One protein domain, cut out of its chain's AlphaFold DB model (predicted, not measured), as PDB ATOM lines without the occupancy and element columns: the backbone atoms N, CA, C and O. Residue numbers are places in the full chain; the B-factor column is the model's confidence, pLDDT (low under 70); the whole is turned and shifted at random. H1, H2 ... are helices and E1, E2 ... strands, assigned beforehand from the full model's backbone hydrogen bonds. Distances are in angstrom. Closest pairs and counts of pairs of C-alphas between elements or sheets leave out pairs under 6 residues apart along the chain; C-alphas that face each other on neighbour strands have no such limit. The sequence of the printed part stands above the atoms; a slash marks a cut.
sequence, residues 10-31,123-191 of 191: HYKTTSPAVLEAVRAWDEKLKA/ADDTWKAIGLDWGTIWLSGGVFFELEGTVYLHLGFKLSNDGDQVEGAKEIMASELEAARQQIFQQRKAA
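Overview. This is residues 10 to 31 and 123 to 191 of the 191 residues of an uncharacterized protein of Pseudomonas sp. 02C 26 (UniProt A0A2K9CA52). A small three-stranded sheet stands between two long helices: H1 crosses one face, H4 crosses the other, making three layers. The short helix H2 packs beside H1, H3 leads from H2 into E2, and residues 156 to 173 make a long loop from E3 to H4, with residues 170 to 171 pairing beside E1. The printed part has 91 residues, with four named helices and three named strands in the chain order E1 H1 H2 H3 E2 E3 H4; the sheet's order is E1 E3 E2, antiparallel, and the class is mixed, helices and strands. The whole is compact, with a radius of gyration of the C-alphas of 12.8 A and spans of 42 by 31 by 25 A.

Along the chain. The sheet holds E1, residues 10 to 13, from C-alpha 10 at (165.732, 198.742, 284.115), 10.6 A long; E3, residues 150 to 155, 16.1 A; and E2, residues 142 to 147, 16.8 A. H1, residues 16 to 31, spans 22.3 A and begins with C-alpha 16 at (181.531, 209.072, 284.805). H4, residues 174 to 190, spans 24.5 A and ends with C-alpha 190 at (159.163, 222.753, 292.151). H2 is residues 124 to 130, 9.9 A, and H3 is residues 134 to 140, 9.8 A.

Arrangement. E3 is the inner strand. E3 and E2 form a hairpin, antiparallel at 164 degrees, with N 152 and O 145 within hydrogen-bond range at 2.8 A. E1 and E3 are antiparallel at 152 degrees, with N 153 and O 11 at 2.8 A. Residues 11 to 12 of E1 also pair antiparallel with residues 170 to 171. H1 is on the sheet at a height of 9.4 A and runs across the strands, at 86 degrees to E2 on the local plane; its closest C-alpha to E3 is that of Leu 19, 6.1 A from that of Val 151. H4 is on the opposite face, also at a height of 9.4 A, and runs only just across the strands, at 61 degrees to E3 on the local plane; the closest C-alphas of E3 and H4 are those of Tyr 152 and Leu 177, 6.8 A apart. H2 touches H1 at a shallow tilt of 30 degrees, opposite ways, with the C-alphas of Val 18 and Ile 130 closest at 5.0 A. H2 and H3 only just touch, only at the corner, with 3 pairs of C-alphas within 8 A, the closest those of Asp 124 and Trp 134 at 6.2 A; they are about perpendicular at 85 degrees. H2 and H3 only graze the sheet. H4 is apart from H1, H2 and H3. In H1, H2, H3 and H4 every O i to N i+4 pair is within hydrogen-bond range.

Size, cuts and confidence. The C-alphas farthest apart are those of Asp 162 and Ala 190, 42.1 A. Residues 32 to 122 are not printed, and C-alphas 31 and 123 are 14.0 A apart across the cut. The link from E3 to H4, 18 residues, is long. Mean pLDDT of the printed part is 93.4; residue 191, the chain's last, is under 70.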
ATOM      1  N   HIS A  10     165.450 197.544 283.339       97.06
ATOM      2  CA  HIS A  10     165.732 198.742 284.115       97.06
ATOM      3  C   HIS A  10     167.157 198.674 284.628       97.06
ATOM      4  O   HIS A  10     167.545 197.688 285.252       97.06
ATOM      5  N   TYR A  11     167.927 199.727 284.386       97.62
ATOM      6  CA  TYR A  11     169.323 199.791 284.786       97.62
ATOM      7  C   TYR A  11     169.626 201.109 285.482       97.62
ATOM      8  O   TYR A  11     168.974 202.125 285.236       97.62
ATOM      9  N   LYS A  12     170.661 201.096 286.316       97.94
ATOM     10  CA  LYS A  12     171.327 202.313 286.774       97.94
ATOM     11  C   LYS A  12     172.831 202.202 286.619       97.94
ATOM     12  O   LYS A  12     173.384 201.107 286.720       97.94
ATOM     13  N   THR A  13     173.494 203.331 286.435       98.06
ATOM     14  CA  THR A  13     174.953 203.413 286.440       98.06
ATOM     15  C   THR A  13     175.431 204.713 287.072       98.06
ATOM     16  O   THR A  13     174.723 205.718 287.102       98.06
ATOM     17  N   THR A  14     176.650 204.660 287.594       97.75
ATOM     18  CA  THR A  14     177.416 205.810 288.095       97.75
ATOM     19  C   THR A  14     178.708 205.996 287.293       97.75
ATOM     20  O   THR A  14     179.609 206.694 287.748       97.75
ATOM     21  N   SER A  15     178.820 205.362 286.110       97.88
ATOM     22  CA  SER A  15     179.955 205.581 285.207       97.88
ATOM     23  C   SER A  15     180.089 207.083 284.915       97.88
ATOM     24  O   SER A  15     179.114 207.697 284.462       97.88
ATOM     25  N   PRO A  16     181.279 207.675 285.137       97.50
ATOM     26  CA  PRO A  16     181.531 209.072 284.805       97.50
ATOM     27  C   PRO A  16     181.271 209.384 283.329       97.50
ATOM     28  O   PRO A  16     180.643 210.395 283.036       97.50
ATOM     29  N   ALA A  17     181.660 208.493 282.409       96.62
ATOM     30  CA  ALA A  17     181.475 208.703 280.974       96.62
ATOM     31  C   ALA A  17     179.986 208.761 280.590       96.62
ATOM     32  O   ALA A  17     179.551 209.661 279.867       96.62
ATOM     33  N   VAL A  18     179.181 207.840 281.131       97.69
ATOM     34  CA  VAL A  18     177.728 207.815 280.902       97.69
ATOM     35  C   VAL A  18     177.062 209.048 281.519       97.69
ATOM     36  O   VAL A  18     176.198 209.671 280.902       97.69
ATOM     37  N   LEU A  19     177.478 209.426 282.730       97.81
ATOM     38  CA  LEU A  19     176.959 210.598 283.430       97.81
ATOM     39  C   LEU A  19     177.246 211.899 282.668       97.81
ATOM     40  O   LEU A  19     176.352 212.733 282.521       97.81
ATOM     41  N   GLU A  20     178.467 212.070 282.165       97.62
ATOM     42  CA  GLU A  20     178.858 213.224 281.349       97.62
ATOM     43  C   GLU A  20     178.040 213.308 280.057       97.62
ATOM     44  O   GLU A  20     177.532 214.381 279.727       97.62
ATOM     45  N   ALA A  21     177.828 212.180 279.371       97.56
ATOM     46  CA  ALA A  21     177.008 212.129 278.161       97.56
ATOM     47  C   ALA A  21     175.560 212.580 278.423       97.56
ATOM     48  O   ALA A  21     175.021 213.421 277.696       97.56
ATOM     49  N   VAL A  22     174.935 212.063 279.488       97.31
ATOM     50  CA  VAL A  22     173.558 212.425 279.858       97.31
ATOM     51  C   VAL A  22     173.457 213.894 280.267       97.31
ATOM     52  O   VAL A  22     172.536 214.584 279.832       97.31
ATOM     53  N   ARG A  23     174.423 214.415 281.031       96.69
ATOM     54  CA  ARG A  23     174.444 215.834 281.420       96.69
ATOM     55  C   ARG A  23     174.608 216.761 280.223       96.69
ATOM     56  O   ARG A  23     173.874 217.742 280.120       96.69
ATOM     57  N   ALA A  24     175.494 216.426 279.286       96.94
ATOM     58  CA  ALA A  24     175.664 217.196 278.056       96.94
ATOM     59  C   ALA A  24     174.370 217.240 277.225       96.94
ATOM     60  O   ALA A  24     174.039 218.261 276.618       96.94
ATOM     61  N   TRP A  25     173.601 216.147 277.207       97.06
ATOM     62  CA  TRP A  25     172.278 216.133 276.589       97.06
ATOM     63  C   TRP A  25     171.267 217.002 277.334       97.06
ATOM     64  O   TRP A  25     170.572 217.796 276.701       97.06
ATOM     65  N   ASP A  26     171.202 216.904 278.659       95.31
ATOM     66  CA  ASP A  26     170.290 217.719 279.463       95.31
ATOM     67  C   ASP A  26     170.592 219.220 279.330       95.31
ATOM     68  O   ASP A  26     169.671 220.036 279.291       95.31
ATOM     69  N   GLU A  27     171.860 219.609 279.196       95.62
ATOM     70  CA  GLU A  27     172.258 220.989 278.892       95.62
ATOM     71  C   GLU A  27     171.782 221.438 277.506       95.62
ATOM     72  O   GLU A  27     171.182 222.510 277.382       95.62
ATOM     73  N   LYS A  28     171.961 220.601 276.472       95.88
ATOM     74  CA  LYS A  28     171.419 220.864 275.125       95.88
ATOM     75  C   LYS A  28     169.896 221.007 275.156       95.88
ATOM     76  O   LYS A  28     169.358 221.926 274.537       95.88
ATOM     77  N   LEU A  29     169.202 220.145 275.899       94.94
ATOM     78  CA  LEU A  29     167.752 220.213 276.082       94.94
ATOM     79  C   LEU A  29     167.315 221.503 276.773       94.94
ATOM     80  O   LEU A  29     166.375 222.150 276.314       94.94
ATOM     81  N   LYS A  30     167.992 221.896 277.855       94.44
ATOM     82  CA  LYS A  30     167.705 223.149 278.567       94.44
ATOM     83  C   LYS A  30     167.896 224.356 277.654       94.44
ATOM     84  O   LYS A  30     167.014 225.208 277.594       94.44
ATOM     85  N   ALA A  31     168.994 224.404 276.898       94.69
ATOM     86  CA  ALA A  31     169.248 225.474 275.935       94.69
ATOM     87  C   ALA A  31     168.177 225.524 274.831       94.69
ATOM     88  O   ALA A  31     167.678 226.601 274.502       94.69
ATOM     89  N   ALA A 123     169.483 213.110 270.199       94.94
ATOM     90  CA  ALA A 123     170.051 212.275 271.254       94.94
ATOM     91  C   ALA A 123     170.958 211.146 270.725       94.94
ATOM     92  O   ALA A 123     171.491 210.393 271.534       94.94
ATOM     93  N   ASP A 124     171.143 211.001 269.407       93.56
ATOM     94  CA  ASP A 124     171.905 209.888 268.809       93.56
ATOM     95  C   ASP A 124     173.339 209.803 269.344       93.56
ATOM     96  O   ASP A 124     173.777 208.744 269.794       93.56
ATOM     97  N   ASP A 125     174.052 210.933 269.364       93.38
ATOM     98  CA  ASP A 125     175.414 211.001 269.904       93.38
ATOM     99  C   ASP A 125     175.450 210.638 271.391       93.38
ATOM    100  O   ASP A 125     176.403 210.020 271.863       93.38
ATOM    101  N   THR A 126     174.395 210.993 272.128       96.38
ATOM    102  CA  THR A 126     174.258 210.657 273.544       96.38
ATOM    103  C   THR A 126     174.078 209.157 273.724       96.38
ATOM    104  O   THR A 126     174.790 208.561 274.523       96.38
ATOM    105  N   TRP A 127     173.186 208.518 272.962       96.12
ATOM    106  CA  TRP A 127     173.004 207.065 273.016       96.12
ATOM    107  C   TRP A 127     174.284 206.314 272.669       96.12
ATOM    108  O   TRP A 127     174.685 205.410 273.404       96.12
ATOM    109  N   LYS A 128     174.984 206.767 271.628       94.50
ATOM    110  CA  LYS A 128     176.281 206.214 271.250       94.50
ATOM    111  C   LYS A 128     177.315 206.355 272.369       94.50
ATOM    112  O   LYS A 128     178.047 205.406 272.634       94.50
ATOM    113  N   ALA A 129     177.368 207.505 273.041       95.12
ATOM    114  CA  ALA A 129     178.268 207.736 274.172       95.12
ATOM    115  C   ALA A 129     177.898 206.914 275.422       95.12
ATOM    116  O   ALA A 129     178.781 206.543 276.189       95.12
ATOM    117  N   ILE A 130     176.615 206.587 275.609       95.88
ATOM    118  CA  ILE A 130     176.139 205.658 276.650       95.88
ATOM    119  C   ILE A 130     176.561 204.204 276.338       95.88
ATOM    120  O   ILE A 130     176.641 203.387 277.256       95.88
ATOM    121  N   GLY A 131     176.866 203.896 275.071       94.56
ATOM    122  CA  GLY A 131     177.252 202.565 274.588       94.56
ATOM    123  C   GLY A 131     176.117 201.790 273.910       94.56
ATOM    124  O   GLY A 131     176.189 200.570 273.787       94.56
ATOM    125  N   LEU A 132     175.065 202.494 273.479       94.56
ATOM    126  CA  LEU A 132     173.872 201.910 272.868       94.56
ATOM    127  C   LEU A 132     173.736 202.328 271.401       94.56
ATOM    128  O   LEU A 132     173.886 203.505 271.060       94.56
ATOM    129  N   ASP A 133     173.414 201.366 270.539       91.00
ATOM    130  CA  ASP A 133     173.124 201.618 269.131       91.00
ATOM    131  C   ASP A 133     171.732 202.239 268.944       91.00
ATOM    132  O   ASP A 133     170.724 201.788 269.501       91.00
ATOM    133  N   TRP A 134     171.657 203.279 268.111       86.31
ATOM    134  CA  TRP A 134     170.394 203.954 267.821       86.31
ATOM    135  C   TRP A 134     169.370 203.020 267.168       86.31
ATOM    136  O   TRP A 134     168.187 203.100 267.490       86.31
ATOM    137  N   GLY A 135     169.792 202.118 266.282       89.38
ATOM    138  CA  GLY A 135     168.903 201.150 265.646       89.38
ATOM    139  C   GLY A 135     168.187 200.273 266.673       89.38
ATOM    140  O   GLY A 135     166.971 200.092 266.572       89.38
ATOM    141  N   THR A 136     168.898 199.809 267.706       89.81
ATOM    142  CA  THR A 136     168.279 199.067 268.816       89.81
ATOM    143  C   THR A 136     167.285 199.940 269.580       89.81
ATOM    144  O   THR A 136     166.148 199.526 269.821       89.81
ATOM    145  N   ILE A 137     167.663 201.176 269.918       91.81
ATOM    146  CA  ILE A 137     166.783 202.109 270.640       91.81
ATOM    147  C   ILE A 137     165.527 202.439 269.826       91.81
ATOM    148  O   ILE A 137     164.434 202.511 270.385       91.81
ATOM    149  N   TRP A 138     165.645 202.599 268.512       89.25
ATOM    150  CA  TRP A 138     164.519 202.861 267.623       89.25
ATOM    151  C   TRP A 138     163.540 201.681 267.557       89.25
ATOM    152  O   TRP A 138     162.327 201.888 267.555       89.25
ATOM    153  N   LEU A 139     164.052 200.446 267.524       89.94
ATOM    154  CA  LEU A 139     163.234 199.234 267.409       89.94
ATOM    155  C   LEU A 139     162.620 198.787 268.738       89.94
ATOM    156  O   LEU A 139     161.516 198.240 268.751       89.94
ATOM    157  N   SER A 140     163.329 198.987 269.847       90.44
ATOM    158  CA  SER A 140     162.953 198.439 271.154       90.44
ATOM    159  C   SER A 140     162.568 199.506 272.177       90.44
ATOM    160  O   SER A 140     161.936 199.189 273.181       90.44
ATOM    161  N   GLY A 141     162.878 200.774 271.920       90.06
ATOM    162  CA  GLY A 141     162.630 201.876 272.838       90.06
ATOM    163  C   GLY A 141     163.697 201.999 273.927       90.06
ATOM    164  O   GLY A 141     164.274 201.018 274.405       90.06
ATOM    165  N   GLY A 142     163.928 203.240 274.345       93.12
ATOM    166  CA  GLY A 142     164.862 203.575 275.408       93.12
ATOM    167  C   GLY A 142     164.569 204.954 275.985       93.12
ATOM    168  O   GLY A 142     164.250 205.892 275.257       93.12
ATOM    169  N   VAL A 143     164.681 205.080 277.304       94.19
ATOM    170  CA  VAL A 143     164.637 206.358 278.021       94.19
ATOM    171  C   VAL A 143     165.779 206.379 279.026       94.19
ATOM    172  O   VAL A 143     165.988 205.396 279.733       94.19
ATOM    173  N   PHE A 144     166.478 207.507 279.129       96.12
ATOM    174  CA  PHE A 144     167.454 207.758 280.185       96.12
ATOM    175  C   PHE A 144     167.152 209.069 280.913       96.12
ATOM    176  O   PHE A 144     166.502 209.962 280.363       96.12
ATOM    177  N   PHE A 145     167.621 209.182 282.150       96.44
ATOM    178  CA  PHE A 145     167.649 210.434 282.904       96.44
ATOM    179  C   PHE A 145     168.698 210.367 284.017       96.44
ATOM    180  O   PHE A 145     169.055 209.282 284.477       96.44
ATOM    181  N   GLU A 146     169.175 211.528 284.453       96.56
ATOM    182  CA  GLU A 146     170.065 211.664 285.606       96.56
ATOM    183  C   GLU A 146     169.280 212.077 286.853       96.56
ATOM    184  O   GLU A 146     168.332 212.861 286.775       96.56
ATOM    185  N   LEU A 147     169.667 211.518 287.996       96.44
ATOM    186  CA  LEU A 147     169.222 211.945 289.314       96.44
ATOM    187  C   LEU A 147     170.385 211.783 290.297       96.44
ATOM    188  O   LEU A 147     170.867 210.672 290.515       96.44
ATOM    189  N   GLU A 148     170.824 212.896 290.885       94.38
ATOM    190  CA  GLU A 148     171.819 212.928 291.971       94.38
ATOM    191  C   GLU A 148     173.118 212.164 291.631       94.38
ATOM    192  O   GLU A 148     173.665 211.418 292.440       94.38
ATOM    193  N   GLY A 149     173.624 212.332 290.403       96.12
ATOM    194  CA  GLY A 149     174.843 211.669 289.926       96.12
ATOM    195  C   GLY A 149     174.661 210.216 289.477       96.12
ATOM    196  O   GLY A 149     175.638 209.579 289.086       96.12
ATOM    197  N   THR A 150     173.436 209.690 289.499       97.56
ATOM    198  CA  THR A 150     173.107 208.359 288.979       97.56
ATOM    199  C   THR A 150     172.309 208.485 287.688       97.56
ATOM    200  O   THR A 150     171.304 209.191 287.633       97.56
ATOM    201  N   VAL A 151     172.734 207.767 286.650       98.06
ATOM    202  CA  VAL A 151     171.971 207.640 285.405       98.06
ATOM    203  C   VAL A 151     171.068 206.424 285.500       98.06
ATOM    204  O   VAL A 151     171.529 205.320 285.781       98.06
ATOM    205  N   TYR A 152     169.789 206.632 285.222       98.12
ATOM    206  CA  TYR A 152     168.753 205.613 285.173       98.12
ATOM    207  C   TYR A 152     168.350 205.357 283.724       98.12
ATOM    208  O   TYR A 152     168.142 206.304 282.965       98.12
ATOM    209  N   LEU A 153     168.214 204.086 283.348       97.50
ATOM    210  CA  LEU A 153     167.837 203.651 282.005       97.50
ATOM    211  C   LEU A 153     166.617 202.731 282.069       97.50
ATOM    212  O   LEU A 153     166.569 201.786 282.858       97.50
ATOM    213  N   HIS A 154     165.648 202.983 281.196       96.50
ATOM    214  CA  HIS A 154     164.536 202.086 280.889       96.50
ATOM    215  C   HIS A 154     164.667 201.674 279.429       96.50
ATOM    216  O   HIS A 154     164.492 202.507 278.543       96.50
ATOM    217  N   LEU A 155     164.987 200.406 279.190       95.56
ATOM    218  CA  LEU A 155     165.226 199.841 277.865       95.56
ATOM    219  C   LEU A 155     164.183 198.761 277.555       95.56
ATOM    220  O   LEU A 155     163.751 198.035 278.452       95.56
ATOM    221  N   GLY A 156     163.792 198.622 276.288       93.94
ATOM    222  CA  GLY A 156     162.957 197.500 275.833       93.94
ATOM    223  C   GLY A 156     163.741 196.237 275.470       93.94
ATOM    224  O   GLY A 156     163.190 195.311 274.881       93.94
ATOM    225  N   PHE A 157     165.035 196.201 275.782       92.62
ATOM    226  CA  PHE A 157     165.940 195.090 275.503       92.62
ATOM    227  C   PHE A 157     166.931 194.908 276.652       92.62
ATOM    228  O   PHE A 157     167.200 195.832 277.424       92.62
ATOM    229  N   LYS A 158     167.463 193.689 276.767       92.88
ATOM    230  CA  LYS A 158     168.458 193.349 277.778       92.88
ATOM    231  C   LYS A 158     169.846 193.751 277.290       92.88
ATOM    232  O   LYS A 158     170.202 193.423 276.161       92.88
ATOM    233  N   LEU A 159     170.644 194.372 278.155       92.56
ATOM    234  CA  LEU A 159     172.072 194.563 277.887       92.56
ATOM    235  C   LEU A 159     172.786 193.206 277.805       92.56
ATOM    236  O   LEU A 159     172.440 192.268 278.533       92.56
ATOM    237  N   SER A 160     173.778 193.095 276.925       86.06
ATOM    238  CA  SER A 160     174.487 191.834 276.682       86.06
ATOM    239  C   SER A 160     175.972 192.048 276.429       86.06
ATOM    240  O   SER A 160     176.378 193.072 275.894       86.06
ATOM    241  N   ASN A 161     176.789 191.048 276.762       76.31
ATOM    242  CA  ASN A 161     178.244 191.135 276.617       76.31
ATOM    243  C   ASN A 161     178.741 191.080 275.157       76.31
ATOM    244  O   ASN A 161     179.908 191.366 274.908       76.31
ATOM    245  N   ASP A 162     177.869 190.762 274.200       76.75
ATOM    246  CA  ASP A 162     178.221 190.622 272.780       76.75
ATOM    247  C   ASP A 162     177.584 191.715 271.896       76.75
ATOM    248  O   ASP A 162     177.712 191.681 270.673       76.75
ATOM    249  N   GLY A 163     176.883 192.682 272.500       80.44
ATOM    250  CA  GLY A 163     176.156 193.740 271.796       80.44
ATOM    251  C   GLY A 163     176.076 195.027 272.614       80.44
ATOM    252  O   GLY A 163     177.087 195.496 273.128       80.44
ATOM    253  N   ASP A 164     174.873 195.589 272.735       87.12
ATOM    254  CA  ASP A 164     174.626 196.815 273.494       87.12
ATOM    255  C   ASP A 164     175.028 196.677 274.972       87.12
ATOM    256  O   ASP A 164     174.516 195.820 275.710       87.12
ATOM    257  N   GLN A 165     175.932 197.559 275.405       92.62
ATOM    258  CA  GLN A 165     176.501 197.584 276.749       92.62
ATOM    259  C   GLN A 165     176.533 198.999 277.290       92.62
ATOM    260  O   GLN A 165     176.871 199.944 276.590       92.62
ATOM    261  N   VAL A 166     176.262 199.121 278.582       94.81
ATOM    262  CA  VAL A 166     176.411 200.383 279.298       94.81
ATOM    263  C   VAL A 166     177.423 200.176 280.406       94.81
ATOM    264  O   VAL A 166     177.277 199.279 281.244       94.81
ATOM    265  N   GLU A 167     178.456 201.010 280.419       94.94
ATOM    266  CA  GLU A 167     179.524 200.919 281.405       94.94
ATOM    267  C   GLU A 167     178.963 201.037 282.829       94.94
ATOM    268  O   GLU A 167     178.220 201.966 283.161       94.94
ATOM    269  N   GLY A 168     179.314 200.077 283.689       93.81
ATOM    270  CA  GLY A 168     178.913 200.074 285.097       93.81
ATOM    271  C   GLY A 168     177.414 199.877 285.342       93.81
ATOM    272  O   GLY A 168     176.964 200.068 286.475       93.81
ATOM    273  N   ALA A 169     176.637 199.507 284.319       95.50
ATOM    274  CA  ALA A 169     175.206 199.294 284.466       95.50
ATOM    275  C   ALA A 169     174.889 198.108 285.379       95.50
ATOM    276  O   ALA A 169     175.420 197.006 285.238       95.50
ATOM    277  N   LYS A 170     173.975 198.347 286.315       96.19
ATOM    278  CA  LYS A 170     173.404 197.344 287.210       96.19
ATOM    279  C   LYS A 170     171.909 197.287 286.975       96.19
ATOM    280  O   LYS A 170     171.253 198.327 286.976       96.19
ATOM    281  N   GLU A 171     171.388 196.083 286.773       96.19
ATOM    282  CA  GLU A 171     169.950 195.862 286.657       96.19
ATOM    283  C   GLU A 171     169.269 196.182 287.993       96.19
ATOM    284  O   GLU A 171     169.783 195.845 289.064       96.19
ATOM    285  N   ILE A 172     168.135 196.873 287.926       96.75
ATOM    286  CA  ILE A 172     167.349 197.301 289.084       96.75
ATOM    287  C   ILE A 172     165.896 196.875 288.933       96.75
ATOM    288  O   ILE A 172     165.430 196.503 287.858       96.75
ATOM    289  N   MET A 173     165.155 196.951 290.034       95.19
ATOM    290  CA  MET A 173     163.717 196.713 290.010       95.19
ATOM    291  C   MET A 173     162.982 197.902 289.387       95.19
ATOM    292  O   MET A 173     163.376 199.055 289.564       95.19
ATOM    293  N   ALA A 174     161.854 197.628 288.727       93.81
ATOM    294  CA  ALA A 174     160.987 198.665 288.166       93.81
ATOM    295  C   ALA A 174     160.552 199.700 289.222       93.81
ATOM    296  O   ALA A 174     160.508 200.893 288.942       93.81
ATOM    297  N   SER A 175     160.288 199.259 290.458       95.00
ATOM    298  CA  SER A 175     159.911 200.136 291.572       95.00
ATOM    299  C   SER A 175     160.978 201.179 291.910       95.00
ATOM    300  O   SER A 175     160.634 202.306 292.255       95.00
ATOM    301  N   GLU A 176     162.259 200.829 291.789       96.75
ATOM    302  CA  GLU A 176     163.366 201.753 292.039       96.75
ATOM    303  C   GLU A 176     163.451 202.822 290.942       96.75
ATOM    304  O   GLU A 176     163.572 204.010 291.244       96.75
ATOM    305  N   LEU A 177     163.316 202.416 289.675       95.56
ATOM    306  CA  LEU A 177     163.271 203.349 288.548       95.56
ATOM    307  C   LEU A 177     162.085 204.319 288.673       95.56
ATOM    308  O   LEU A 177     162.248 205.523 288.481       95.56
ATOM    309  N   GLU A 178     160.893 203.810 288.994       95.50
ATOM    310  CA  GLU A 178     159.700 204.649 289.129       95.50
ATOM    311  C   GLU A 178     159.812 205.619 290.311       95.50
ATOM    312  O   GLU A 178     159.404 206.772 290.178       95.50
ATOM    313  N   ALA A 179     160.420 205.214 291.431       96.38
ATOM    314  CA  ALA A 179     160.701 206.125 292.542       96.38
ATOM    315  C   ALA A 179     161.624 207.278 292.105       96.38
ATOM    316  O   ALA A 179     161.308 208.447 292.342       96.38
ATOM    317  N   ALA A 180     162.706 206.970 291.382       95.94
ATOM    318  CA  ALA A 180     163.606 207.980 290.824       95.94
ATOM    319  C   ALA A 180     162.889 208.901 289.814       95.94
ATOM    320  O   ALA A 180     163.050 210.125 289.842       95.94
ATOM    321  N   ARG A 181     162.025 208.337 288.959       94.31
ATOM    322  CA  ARG A 181     161.212 209.101 287.997       94.31
ATOM    323  C   ARG A 181     160.207 210.026 288.695       94.31
ATOM    324  O   ARG A 181     159.982 211.152 288.249       94.31
ATOM    325  N   GLN A 182     159.596 209.584 289.790       95.56
ATOM    326  CA  GLN A 182     158.714 210.435 290.584       95.56
ATOM    327  C   GLN A 182     159.495 211.573 291.240       95.56
ATOM    328  O   GLN A 182     159.046 212.718 291.188       95.56
ATOM    329  N   GLN A 183     160.678 211.295 291.787       95.62
ATOM    330  CA  GLN A 183     161.532 212.311 292.401       95.62
ATOM    331  C   GLN A 183     161.942 213.397 291.402       95.62
ATOM    332  O   GLN A 183     161.736 214.579 291.681       95.62
ATOM    333  N   ILE A 184     162.425 213.029 290.208       92.62
ATOM    334  CA  ILE A 184     162.791 214.022 289.183       92.62
ATOM    335  C   ILE A 184     161.571 214.821 288.700       92.62
ATOM    336  O   ILE A 184     161.676 216.019 288.439       92.62
ATOM    337  N   PHE A 185     160.391 214.196 288.622       90.62
ATOM    338  CA  PHE A 185     159.158 214.903 288.280       90.62
ATOM    339  C   PHE A 185     158.783 215.946 289.342       90.62
ATOM    340  O   PHE A 185     158.435 217.073 288.990       90.62
ATOM    341  N   GLN A 186     158.901 215.611 290.631       92.12
ATOM    342  CA  GLN A 186     158.661 216.574 291.710       92.12
ATOM    343  C   GLN A 186     159.696 217.707 291.705       92.12
ATOM    344  O   GLN A 186     159.309 218.867 291.833       92.12
ATOM    345  N   GLN A 187     160.981 217.404 291.483       89.69
ATOM    346  CA  GLN A 187     162.033 218.423 291.364       89.69
ATOM    347  C   GLN A 187     161.749 219.400 290.217       89.69
ATOM    348  O   GLN A 187     161.851 220.608 290.397       89.69
ATOM    349  N   ARG A 188     161.320 218.891 289.054       85.38
ATOM    350  CA  ARG A 188     160.966 219.719 287.888       85.38
ATOM    351  C   ARG A 188     159.699 220.544 288.083       85.38
ATOM    352  O   ARG A 188     159.562 221.570 287.439       85.38
ATOM    353  N   LYS A 189     158.762 220.092 288.918       82.94
ATOM    354  CA  LYS A 189     157.542 220.843 289.240       82.94
ATOM    355  C   LYS A 189     157.796 221.962 290.257       82.94
ATOM    356  O   LYS A 189     157.039 222.926 290.295       82.94
ATOM    357  N   ALA A 190     158.796 221.787 291.119       77.25
ATOM    358  CA  ALA A 190     159.163 222.753 292.151       77.25
ATOM    359  C   ALA A 190     160.110 223.861 291.649       77.25
ATOM    360  O   ALA A 190     160.222 224.887 292.317       77.25
ATOM    361  N   ALA A 191     160.792 223.631 290.521       65.44
ATOM    362  CA  ALA A 191     161.645 224.596 289.828       65.44
ATOM    363  C   ALA A 191     160.831 225.493 288.885       65.44
ATOM    364  O   ALA A 191     161.197 226.684 288.774       65.44
TER     365      ALA A 191